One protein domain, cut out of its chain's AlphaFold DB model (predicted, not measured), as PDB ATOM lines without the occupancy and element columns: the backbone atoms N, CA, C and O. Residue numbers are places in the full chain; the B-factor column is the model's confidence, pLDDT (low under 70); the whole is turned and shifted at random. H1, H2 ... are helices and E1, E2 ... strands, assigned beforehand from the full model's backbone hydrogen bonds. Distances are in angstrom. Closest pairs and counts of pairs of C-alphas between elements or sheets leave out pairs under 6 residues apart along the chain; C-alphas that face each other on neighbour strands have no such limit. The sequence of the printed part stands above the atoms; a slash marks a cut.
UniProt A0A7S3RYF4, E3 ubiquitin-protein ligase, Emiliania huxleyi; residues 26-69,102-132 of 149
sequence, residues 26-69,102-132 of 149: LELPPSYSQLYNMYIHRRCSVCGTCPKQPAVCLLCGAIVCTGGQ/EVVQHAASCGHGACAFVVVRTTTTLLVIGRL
ATOM      1  N   LEU A  26      -1.345   5.722 -15.011       68.62
ATOM      2  CA  LEU A  26      -0.588   5.876 -16.233       68.62
ATOM      3  C   LEU A  26      -1.572   5.740 -17.395       68.62
ATOM      4  O   LEU A  26      -2.236   4.707 -17.517       68.62
ATOM      5  N   GLU A  27      -1.672   6.766 -18.237       59.47
ATOM      6  CA  GLU A  27      -2.412   6.646 -19.487       59.47
ATOM      7  C   GLU A  27      -1.701   5.600 -20.342       59.47
ATOM      8  O   GLU A  27      -0.609   5.815 -20.875       59.47
ATOM      9  N   LEU A  28      -2.284   4.404 -20.390       62.94
ATOM     10  CA  LEU A  28      -1.750   3.334 -21.206       62.94
ATOM     11  C   LEU A  28      -2.044   3.657 -22.673       62.94
ATOM     12  O   LEU A  28      -3.154   4.098 -22.984       62.94
ATOM     13  N   PRO A  29      -1.091   3.406 -23.587       71.00
ATOM     14  CA  PRO A  29      -1.359   3.510 -25.009       71.00
ATOM     15  C   PRO A  29      -2.619   2.715 -25.388       71.00
ATOM     16  O   PRO A  29      -2.809   1.606 -24.878       71.00
ATOM     17  N   PRO A  30      -3.447   3.218 -26.321       70.62
ATOM     18  CA  PRO A  30      -4.685   2.548 -26.728       70.62
ATOM     19  C   PRO A  30      -4.429   1.177 -27.371       70.62
ATOM     20  O   PRO A  30      -5.327   0.343 -27.443       70.62
ATOM     21  N   SER A  31      -3.196   0.927 -27.830       78.56
ATOM     22  CA  SER A  31      -2.759  -0.356 -28.368       78.56
ATOM     23  C   SER A  31      -1.730  -1.017 -27.457       78.56
ATOM     24  O   SER A  31      -0.646  -0.480 -27.205       78.56
ATOM     25  N   TYR A  32      -2.028  -2.248 -27.045       77.88
ATOM     26  CA  TYR A  32      -1.093  -3.101 -26.317       77.88
ATOM     27  C   TYR A  32       0.231  -3.297 -27.070       77.88
ATOM     28  O   TYR A  32       1.270  -3.380 -26.431       77.88
ATOM     29  N   SER A  33       0.237  -3.309 -28.409       80.50
ATOM     30  CA  SER A  33       1.463  -3.465 -29.207       80.50
ATOM     31  C   SER A  33       2.469  -2.332 -28.967       80.50
ATOM     32  O   SER A  33       3.674  -2.575 -28.938       80.50
ATOM     33  N   GLN A  34       1.989  -1.102 -28.746       79.88
ATOM     34  CA  GLN A  34       2.854   0.033 -28.406       79.88
ATOM     35  C   GLN A  34       3.421  -0.117 -26.998       79.88
ATOM     36  O   GLN A  34       4.627   0.015 -26.806       79.88
ATOM     37  N   LEU A  35       2.575  -0.471 -26.027       78.44
ATOM     38  CA  LEU A  35       3.011  -0.761 -24.663       78.44
ATOM     39  C   LEU A  35       4.051  -1.892 -24.662       78.44
ATOM     40  O   LEU A  35       5.134  -1.750 -24.098       78.44
ATOM     41  N   TYR A  36       3.773  -2.983 -25.367       80.25
ATOM     42  CA  TYR A  36       4.681  -4.107 -25.517       80.25
ATOM     43  C   TYR A  36       6.042  -3.654 -26.044       80.25
ATOM     44  O   TYR A  36       7.043  -3.841 -25.357       80.25
ATOM     45  N   ASN A  37       6.090  -2.968 -27.187       81.44
ATOM     46  CA  ASN A  37       7.349  -2.510 -27.779       81.44
ATOM     47  C   ASN A  37       8.104  -1.507 -26.889       81.44
ATOM     48  O   ASN A  37       9.335  -1.542 -26.836       81.44
ATOM     49  N   MET A  38       7.393  -0.647 -26.150       76.00
ATOM     50  CA  MET A  38       8.007   0.321 -25.234       76.00
ATOM     51  C   MET A  38       8.646  -0.336 -24.003       76.00
ATOM     52  O   MET A  38       9.668   0.153 -23.511       76.00
ATOM     53  N   TYR A  39       8.059  -1.421 -23.492       77.12
ATOM     54  CA  TYR A  39       8.436  -1.998 -22.197       77.12
ATOM     55  C   TYR A  39       9.160  -3.352 -22.288       77.12
ATOM     56  O   TYR A  39       9.898  -3.695 -21.366       77.12
ATOM     57  N   ILE A  40       9.039  -4.101 -23.389       78.38
ATOM     58  CA  ILE A  40       9.707  -5.405 -23.578       78.38
ATOM     59  C   ILE A  40      11.233  -5.274 -23.710       78.38
ATOM     60  O   ILE A  40      11.966  -6.171 -23.304       78.38
ATOM     61  N   HIS A  41      11.713  -4.149 -24.254       73.56
ATOM     62  CA  HIS A  41      13.140  -3.873 -24.460       73.56
ATOM     63  C   HIS A  41      13.770  -3.046 -23.333       73.56
ATOM     64  O   HIS A  41      14.984  -2.821 -23.323       73.56
ATOM     65  N   ARG A  42      12.965  -2.582 -22.369       70.12
ATOM     66  CA  ARG A  42      13.470  -1.842 -21.213       70.12
ATOM     67  C   ARG A  42      14.254  -2.791 -20.310       70.12
ATOM     68  O   ARG A  42      13.740  -3.789 -19.810       70.12
ATOM     69  N   ARG A  43      15.514  -2.441 -20.074       65.44
ATOM     70  CA  ARG A  43      16.362  -3.117 -19.092       65.44
ATOM     71  C   ARG A  43      15.933  -2.711 -17.688       65.44
ATOM     72  O   ARG A  43      15.557  -1.558 -17.466       65.44
ATOM     73  N   CYS A  44      16.009  -3.648 -16.748       63.03
ATOM     74  CA  CYS A  44      15.803  -3.333 -15.341       63.03
ATOM     75  C   CYS A  44      16.814  -2.258 -14.912       63.03
ATOM     76  O   CYS A  44      18.005  -2.363 -15.208       63.03
ATOM     77  N   SER A  45      16.348  -1.228 -14.212       56.84
ATOM     78  CA  SER A  45      17.199  -0.144 -13.707       56.84
ATOM     79  C   SER A  45      18.149  -0.601 -12.594       56.84
ATOM     80  O   SER A  45      19.145   0.070 -12.337       56.84
ATOM     81  N   VAL A  46      17.850  -1.737 -11.954       56.16
ATOM     82  CA  VAL A  46      18.615  -2.301 -10.836       56.16
ATOM     83  C   VAL A  46      19.695  -3.269 -11.317       56.16
ATOM     84  O   VAL A  46      20.843  -3.131 -10.915       56.16
ATOM     85  N   CYS A  47      19.355  -4.237 -12.175       60.16
ATOM     86  CA  CYS A  47      20.296  -5.281 -12.608       60.16
ATOM     87  C   CYS A  47      20.775  -5.144 -14.061       60.16
ATOM     88  O   CYS A  47      21.601  -5.936 -14.504       60.16
ATOM     89  N   GLY A  48      20.237  -4.200 -14.843       60.41
ATOM     90  CA  GLY A  48      20.626  -3.972 -16.241       60.41
ATOM     91  C   GLY A  48      20.270  -5.105 -17.217       60.41
ATOM     92  O   GLY A  48      20.417  -4.939 -18.427       60.41
ATOM     93  N   THR A  49      19.776  -6.243 -16.726       62.44
ATOM     94  CA  THR A  49      19.329  -7.367 -17.556       62.44
ATOM     95  C   THR A  49      17.912  -7.135 -18.074       62.44
ATOM     96  O   THR A  49      17.125  -6.388 -17.485       62.44
ATOM     97  N   CYS A  50      17.586  -7.751 -19.213       64.25
ATOM     98  CA  CYS A  50      16.225  -7.749 -19.733       64.25
ATOM     99  C   CYS A  50      15.386  -8.720 -18.882       64.25
ATOM    100  O   CYS A  50      15.643  -9.928 -18.929       64.25
ATOM    101  N   PRO A  51      14.422  -8.237 -18.078       64.44
ATOM    102  CA  PRO A  51      13.633  -9.109 -17.217       64.44
ATOM    103  C   PRO A  51      12.829 -10.106 -18.060       64.44
ATOM    104  O   PRO A  51      12.254  -9.755 -19.091       64.44
ATOM    105  N   LYS A  52      12.765 -11.369 -17.616       67.75
ATOM    106  CA  LYS A  52      11.953 -12.403 -18.286       67.75
ATOM    107  C   LYS A  52      10.463 -12.042 -18.273       67.75
ATOM    108  O   LYS A  52       9.753 -12.361 -19.219       67.75
ATOM    109  N   GLN A  53      10.009 -11.365 -17.223       72.94
ATOM    110  CA  GLN A  53       8.654 -10.842 -17.095       72.94
ATOM    111  C   GLN A  53       8.724  -9.419 -16.511       72.94
ATOM    112  O   GLN A  53       8.789  -9.265 -15.289       72.94
ATOM    113  N   PRO A  54       8.790  -8.377 -17.364       79.25
ATOM    114  CA  PRO A  54       8.641  -7.000 -16.915       79.25
ATOM    115  C   PRO A  54       7.181  -6.733 -16.552       79.25
ATOM    116  O   PRO A  54       6.272  -7.038 -17.332       79.25
ATOM    117  N   ALA A  55       6.972  -6.120 -15.393       84.31
ATOM    118  CA  ALA A  55       5.691  -5.579 -14.985       84.31
ATOM    119  C   ALA A  55       5.785  -4.064 -14.804       84.31
ATOM    120  O   ALA A  55       6.773  -3.551 -14.286       84.31
ATOM    121  N   VAL A  56       4.763  -3.341 -15.250       84.75
ATOM    122  CA  VAL A  56       4.705  -1.877 -15.180       84.75
ATOM    123  C   VAL A  56       3.714  -1.480 -14.101       84.75
ATOM    124  O   VAL A  56       2.555  -1.882 -14.173       84.75
ATOM    125  N   CYS A  57       4.154  -0.698 -13.117       84.31
ATOM    126  CA  CYS A  57       3.282  -0.107 -12.109       84.31
ATOM    127  C   CYS A  57       2.392   0.946 -12.764       84.31
ATOM    128  O   CYS A  57       2.881   1.940 -13.298       84.31
ATOM    129  N   LEU A  58       1.081   0.759 -12.690       83.81
ATOM    130  CA  LEU A  58       0.118   1.654 -13.325       83.81
ATOM    131  C   LEU A  58      -0.081   2.955 -12.549       83.81
ATOM    132  O   LEU A  58      -0.732   3.850 -13.055       83.81
ATOM    133  N   LEU A  59       0.472   3.080 -11.340       81.00
ATOM    134  CA  LEU A  59       0.374   4.302 -10.537       81.00
ATOM    135  C   LEU A  59       1.543   5.266 -10.774       81.00
ATOM    136  O   LEU A  59       1.407   6.461 -10.550       81.00
ATOM    137  N   CYS A  60       2.717   4.758 -11.158       73.38
ATOM    138  CA  CYS A  60       3.917   5.588 -11.326       73.38
ATOM    139  C   CYS A  60       4.707   5.315 -12.615       73.38
ATOM    140  O   CYS A  60       5.701   5.987 -12.873       73.38
ATOM    141  N   GLY A  61       4.315   4.317 -13.412       75.50
ATOM    142  CA  GLY A  61       5.008   3.921 -14.642       75.50
ATOM    143  C   GLY A  61       6.346   3.205 -14.431       75.50
ATOM    144  O   GLY A  61       7.062   2.947 -15.400       75.50
ATOM    145  N   ALA A  62       6.714   2.875 -13.188       74.94
ATOM    146  CA  ALA A  62       7.951   2.157 -12.900       74.94
ATOM    147  C   ALA A  62       7.897   0.711 -13.413       74.94
ATOM    148  O   ALA A  62       6.870   0.040 -13.320       74.94
ATOM    149  N   ILE A  63       9.030   0.219 -13.912       78.06
ATOM    150  CA  ILE A  63       9.184  -1.159 -14.382       78.06
ATOM    151  C   ILE A  63       9.807  -1.975 -13.257       78.06
ATOM    152  O   ILE A  63      10.878  -1.624 -12.768       78.06
ATOM    153  N   VAL A  64       9.143  -3.062 -12.888       77.00
ATOM    154  CA  VAL A  64       9.537  -3.993 -11.830       77.00
ATOM    155  C   VAL A  64       9.551  -5.423 -12.364       77.00
ATOM    156  O   VAL A  64       8.863  -5.749 -13.335       77.00
ATOM    157  N   CYS A  65      10.334  -6.300 -11.749       76.56
ATOM    158  CA  CYS A  65      10.422  -7.702 -12.142       76.56
ATOM    159  C   CYS A  65       9.409  -8.550 -11.357       76.56
ATOM    160  O   CYS A  65       9.439  -8.584 -10.127       76.56
ATOM    161  N   THR A  66       8.551  -9.302 -12.051       71.94
ATOM    162  CA  THR A  66       7.674 -10.312 -11.426       71.94
ATOM    163  C   THR A  66       8.341 -11.682 -11.452       71.94
ATOM    164  O   THR A  66       8.608 -12.200 -12.534       71.94
ATOM    165  N   GLY A  67       8.624 -12.269 -10.283       61.47
ATOM    166  CA  GLY A  67       9.043 -13.675 -10.152       61.47
ATOM    167  C   GLY A  67      10.381 -14.052 -10.809       61.47
ATOM    168  O   GLY A  67      10.690 -15.230 -10.971       61.47
ATOM    169  N   GLY A  68      11.192 -13.071 -11.216       58.28
ATOM    170  CA  GLY A  68      12.474 -13.306 -11.879       58.28
ATOM    171  C   GLY A  68      13.636 -13.476 -10.897       58.28
ATOM    172  O   GLY A  68      13.822 -12.671  -9.988       58.28
ATOM    173  N   GLN A  69      14.513 -14.459 -11.138       54.72
ATOM    174  CA  GLN A  69      15.795 -14.575 -10.416       54.72
ATOM    175  C   GLN A  69      16.787 -13.440 -10.722       54.72
ATOM    176  O   GLN A  69      17.817 -13.346 -10.061       54.72
ATOM    177  N   GLU A 102      10.102  -8.106  -6.177       75.88
ATOM    178  CA  GLU A 102      10.280  -6.646  -6.341       75.88
ATOM    179  C   GLU A 102       8.941  -5.898  -6.443       75.88
ATOM    180  O   GLU A 102       8.794  -4.781  -5.952       75.88
ATOM    181  N   VAL A 103       7.932  -6.544  -7.029       76.00
ATOM    182  CA  VAL A 103       6.568  -6.019  -7.156       76.00
ATOM    183  C   VAL A 103       5.908  -5.785  -5.797       76.00
ATOM    184  O   VAL A 103       5.255  -4.761  -5.602       76.00
ATOM    185  N   VAL A 104       6.110  -6.689  -4.836       76.88
ATOM    186  CA  VAL A 104       5.583  -6.557  -3.469       76.88
ATOM    187  C   VAL A 104       6.304  -5.426  -2.737       76.88
ATOM    188  O   VAL A 104       5.665  -4.584  -2.105       76.88
ATOM    189  N   GLN A 105       7.629  -5.339  -2.888       73.25
ATOM    190  CA  GLN A 105       8.425  -4.252  -2.312       73.25
ATOM    191  C   GLN A 105       8.050  -2.879  -2.903       73.25
ATOM    192  O   GLN A 105       7.981  -1.875  -2.186       73.25
ATOM    193  N   HIS A 106       7.766  -2.827  -4.205       77.38
ATOM    194  CA  HIS A 106       7.292  -1.621  -4.870       77.38
ATOM    195  C   HIS A 106       5.891  -1.233  -4.388       77.38
ATOM    196  O   HIS A 106       5.672  -0.078  -4.036       77.38
ATOM    197  N   ALA A 107       4.963  -2.190  -4.285       77.50
ATOM    198  CA  ALA A 107       3.616  -1.939  -3.771       77.50
ATOM    199  C   ALA A 107       3.612  -1.421  -2.323       77.50
ATOM    200  O   ALA A 107       2.722  -0.668  -1.948       77.50
ATOM    201  N   ALA A 108       4.613  -1.776  -1.511       73.56
ATOM    202  CA  ALA A 108       4.760  -1.252  -0.153       73.56
ATOM    203  C   ALA A 108       5.236   0.215  -0.100       73.56
ATOM    204  O   ALA A 108       4.970   0.907   0.880       73.56
ATOM    205  N   SER A 109       5.949   0.691  -1.127       71.62
ATOM    206  CA  SER A 109       6.510   2.054  -1.192       71.62
ATOM    207  C   SER A 109       5.771   2.988  -2.159       71.62
ATOM    208  O   SER A 109       5.967   4.201  -2.109       71.62
ATOM    209  N   CYS A 110       4.893   2.443  -3.002       74.50
ATOM    210  CA  CYS A 110       4.045   3.156  -3.952       74.50
ATOM    211  C   CYS A 110       2.556   2.937  -3.608       74.50
ATOM    212  O   CYS A 110       2.194   1.951  -2.972       74.50
ATOM    213  N   GLY A 111       1.670   3.860  -3.991       69.38
ATOM    214  CA  GLY A 111       0.217   3.632  -3.915       69.38
ATOM    215  C   GLY A 111      -0.376   3.383  -2.521       69.38
ATOM    216  O   GLY A 111      -1.436   2.777  -2.417       69.38
ATOM    217  N   HIS A 112       0.283   3.825  -1.442       67.25
ATOM    218  CA  HIS A 112      -0.167   3.617  -0.053       67.25
ATOM    219  C   HIS A 112      -0.345   2.139   0.347       67.25
ATOM    220  O   HIS A 112      -1.155   1.826   1.219       67.25
ATOM    221  N   GLY A 113       0.406   1.225  -0.270       70.38
ATOM    222  CA  GLY A 113       0.284  -0.208  -0.003       70.38
ATOM    223  C   GLY A 113      -0.600  -0.952  -1.003       70.38
ATOM    224  O   GLY A 113      -0.668  -2.171  -0.926       70.38
ATOM    225  N   ALA A 114      -1.251  -0.283  -1.956       78.81
ATOM    226  CA  ALA A 114      -2.008  -0.936  -3.022       78.81
ATOM    227  C   ALA A 114      -1.539  -0.437  -4.391       78.81
ATOM    228  O   ALA A 114      -1.604   0.753  -4.690       78.81
ATOM    229  N   CYS A 115      -1.067  -1.350  -5.237       79.38
ATOM    230  CA  CYS A 115      -0.603  -1.032  -6.585       79.38
ATOM    231  C   CYS A 115      -1.148  -2.036  -7.600       79.38
ATOM    232  O   CYS A 115      -1.205  -3.238  -7.340       79.38
ATOM    233  N   ALA A 116      -1.507  -1.539  -8.781       85.75
ATOM    234  CA  ALA A 116      -1.820  -2.360  -9.941       85.75
ATOM    235  C   ALA A 116      -0.612  -2.401 -10.881       85.75
ATOM    236  O   ALA A 116       0.029  -1.375 -11.120       85.75
ATOM    237  N   PHE A 117      -0.318  -3.576 -11.425       86.62
ATOM    238  CA  PHE A 117       0.785  -3.798 -12.349       86.62
ATOM    239  C   PHE A 117       0.299  -4.521 -13.599       86.62
ATOM    240  O   PHE A 117      -0.490  -5.451 -13.489       86.62
ATOM    241  N   VAL A 118       0.810  -4.163 -14.773       87.12
ATOM    242  CA  VAL A 118       0.600  -4.944 -16.004       87.12
ATOM    243  C   VAL A 118       1.868  -5.708 -16.338       87.12
ATOM    244  O   VAL A 118       2.911  -5.104 -16.586       87.12
ATOM    245  N   VAL A 119       1.773  -7.035 -16.377       86.38
ATOM    246  CA  VAL A 119       2.821  -7.913 -16.899       86.38
ATOM    247  C   VAL A 119       2.773  -7.863 -18.416       86.38
ATOM    248  O   VAL A 119       1.865  -8.396 -19.058       86.38
ATOM    249  N   VAL A 120       3.788  -7.235 -18.997       82.81
ATOM    250  CA  VAL A 120       3.803  -6.851 -20.413       82.81
ATOM    251  C   VAL A 120       3.888  -8.051 -21.345       82.81
ATOM    252  O   VAL A 120       3.547  -7.925 -22.502       82.81
ATOM    253  N   ARG A 121       4.350  -9.223 -20.898       79.56
ATOM    254  CA  ARG A 121       4.449 -10.401 -21.778       79.56
ATOM    255  C   ARG A 121       3.148 -11.195 -21.872       79.56
ATOM    256  O   ARG A 121       2.892 -11.814 -22.897       79.56
ATOM    257  N   THR A 122       2.365 -11.209 -20.802       80.56
ATOM    258  CA  THR A 122       1.200 -12.090 -20.653       80.56
ATOM    259  C   THR A 122      -0.111 -11.316 -20.590       80.56
ATOM    260  O   THR A 122      -1.135 -11.899 -20.234       80.56
ATOM    261  N   THR A 123      -0.104 -10.004 -20.879       79.88
ATOM    262  CA  THR A 123      -1.261  -9.095 -20.702       79.88
ATOM    263  C   THR A 123      -1.911  -9.189 -19.312       79.88
ATOM    264  O   THR A 123      -3.061  -8.808 -19.123       79.88
ATOM    265  N   THR A 124      -1.211  -9.743 -18.320       82.94
ATOM    266  CA  THR A 124      -1.810 -10.081 -17.028       82.94
ATOM    267  C   THR A 124      -1.740  -8.871 -16.118       82.94
ATOM    268  O   THR A 124      -0.651  -8.361 -15.861       82.94
ATOM    269  N   THR A 125      -2.883  -8.428 -15.600       81.31
ATOM    270  CA  THR A 125      -2.918  -7.358 -14.599       81.31
ATOM    271  C   THR A 125      -2.849  -7.969 -13.203       81.31
ATOM    272  O   THR A 125      -3.707  -8.764 -12.828       81.31
ATOM    273  N   LEU A 126      -1.820  -7.615 -12.439       80.44
ATOM    274  CA  LEU A 126      -1.623  -8.023 -11.053       80.44
ATOM    275  C   LEU A 126      -2.035  -6.877 -10.136       80.44
ATOM    276  O   LEU A 126      -1.420  -5.811 -10.150       80.44
ATOM    277  N   LEU A 127      -3.054  -7.100  -9.313       81.25
ATOM    278  CA  LEU A 127      -3.378  -6.202  -8.214       81.25
ATOM    279  C   LEU A 127      -2.652  -6.694  -6.963       81.25
ATOM    280  O   LEU A 127      -2.963  -7.763  -6.440       81.25
ATOM    281  N   VAL A 128      -1.682  -5.918  -6.487       78.00
ATOM    282  CA  VAL A 128      -0.944  -6.228  -5.264       78.00
ATOM    283  C   VAL A 128      -1.402  -5.281  -4.174       78.00
ATOM    284  O   VAL A 128      -1.134  -4.081  -4.208       78.00
ATOM    285  N   ILE A 129      -2.095  -5.850  -3.195       75.06
ATOM    286  CA  ILE A 129      -2.512  -5.160  -1.982       75.06
ATOM    287  C   ILE A 129      -1.572  -5.628  -0.878       75.06
ATOM    288  O   ILE A 129      -1.745  -6.694  -0.284       75.06
ATOM    289  N   GLY A 130      -0.535  -4.836  -0.638       60.78
ATOM    290  CA  GLY A 130       0.294  -4.951   0.542       60.78
ATOM    291  C   GLY A 130      -0.576  -4.742   1.773       60.78
ATOM    292  O   GLY A 130      -1.181  -3.687   1.968       60.78
ATOM    293  N   ARG A 131      -0.642  -5.756   2.636       54.56
ATOM    294  CA  ARG A 131      -1.156  -5.554   3.988       54.56
ATOM    295  C   ARG A 131      -0.238  -4.525   4.637       54.56
ATOM    296  O   ARG A 131       0.934  -4.818   4.864       54.56
ATOM    297  N   LEU A 132      -0.761  -3.330   4.915       48.00
ATOM    298  CA  LEU A 132      -0.151  -2.379   5.839       48.00
ATOM    299  C   LEU A 132      -0.036  -3.096   7.188       48.00
ATOM    300  O   LEU A 132      -0.911  -2.989   8.044       48.00
TER     301      LEU A 132
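AT A GLANCE: This is residues 26 to 69 and 102 to 132 of the 149 residues of the protein "E3 ubiquitin-protein ligase" of Emiliania huxleyi (UniProt A0A7S3RYF4). A small, strongly twisted sheet of four strands curls round one short helix, H2, while a second helix, H1, runs across the opposite face of the sheet. The sheet is made of two hairpins side by side, E1 with E2 and E3 with E4, and residues 41 to 53 form a long loop between H1 and E1. The printed part has 75 residues, with two named helices and four named strands in the order H1, E1, E2, H2, E3, E4; the sheet runs E2, E1, E3, E4, all antiparallel. The class is mixed, helices and strands, with under half of the residues in named elements. The whole is compact, with a radius of gyration of the C-alphas of 11.7 A and spans of 35 by 29 by 18 A.

IN THESE COORDINATES: H1 is residues 32 to 40, 11.4 A from first to last C-alpha, and begins at C-alpha 32 at (-1.093, -3.101, -26.317). E1 is residues 54 to 57, 10.0 A, and E2 is residues 63 to 65, 7.0 A. After the cut, H2 is residues 102 to 109, 10.8 A, beginning at C-alpha 102 at (10.280, -6.646, -6.341). E3 is residues 114 to 119, 16.3 A. E4 is residues 124 to 129, 15.8 A, and ends at C-alpha 129 at (-2.512, -5.160, -1.982).

HOW THE PARTS SIT: E3 and E4 are antiparallel at 162 degrees, with N 117 and O 126 at 2.8 A and N 126 and O 117 at 2.7 A, within hydrogen-bond range. E1 and E3 are antiparallel at 145 degrees, with N 56 and O 118 at 2.9 A. E2 and E1 are antiparallel at 130 degrees, with N 55 and O 64 at 2.8 A. E2 and E4 are the edge strands and are apart. H2 is on the sheet; its closest C-alphas to E3 are those of Ala 107 and Cys 115, 5.2 A, and to E2 those of Val 103 and Val 64, 5.9 A. H1 is on the opposite face, at a height over the sheet of 10.4 A. It lies over E3 and, only just, with 3 C-alphas, over E1, and runs across the strands, at 74 degrees to E3 on the local plane. The closest C-alphas of H1 and E1 are those of Ile 40 and Pro 54, 6.9 A. H1 and H2 are apart. In both helices every O i to N i+4 pair is within hydrogen-bond range.

THE WHOLE: The two C-alphas farthest apart are those of Ser 33 and Leu 132, 35.1 A. Residues 70 to 101 are not printed, and C-alphas 69 and 102 are 10.5 A apart across this cut, which falls between E2 and H2. The link from H1 to E1 is long, with 13 residues; those from E1 to E2, H2 to E3 and E3 to E4 are tight. The mean pLDDT of the printed part is 73.5, and it is under 70 at residues 26 to 28, 43 to 52, 67 to 69, 111 to 112 and 130 to 132.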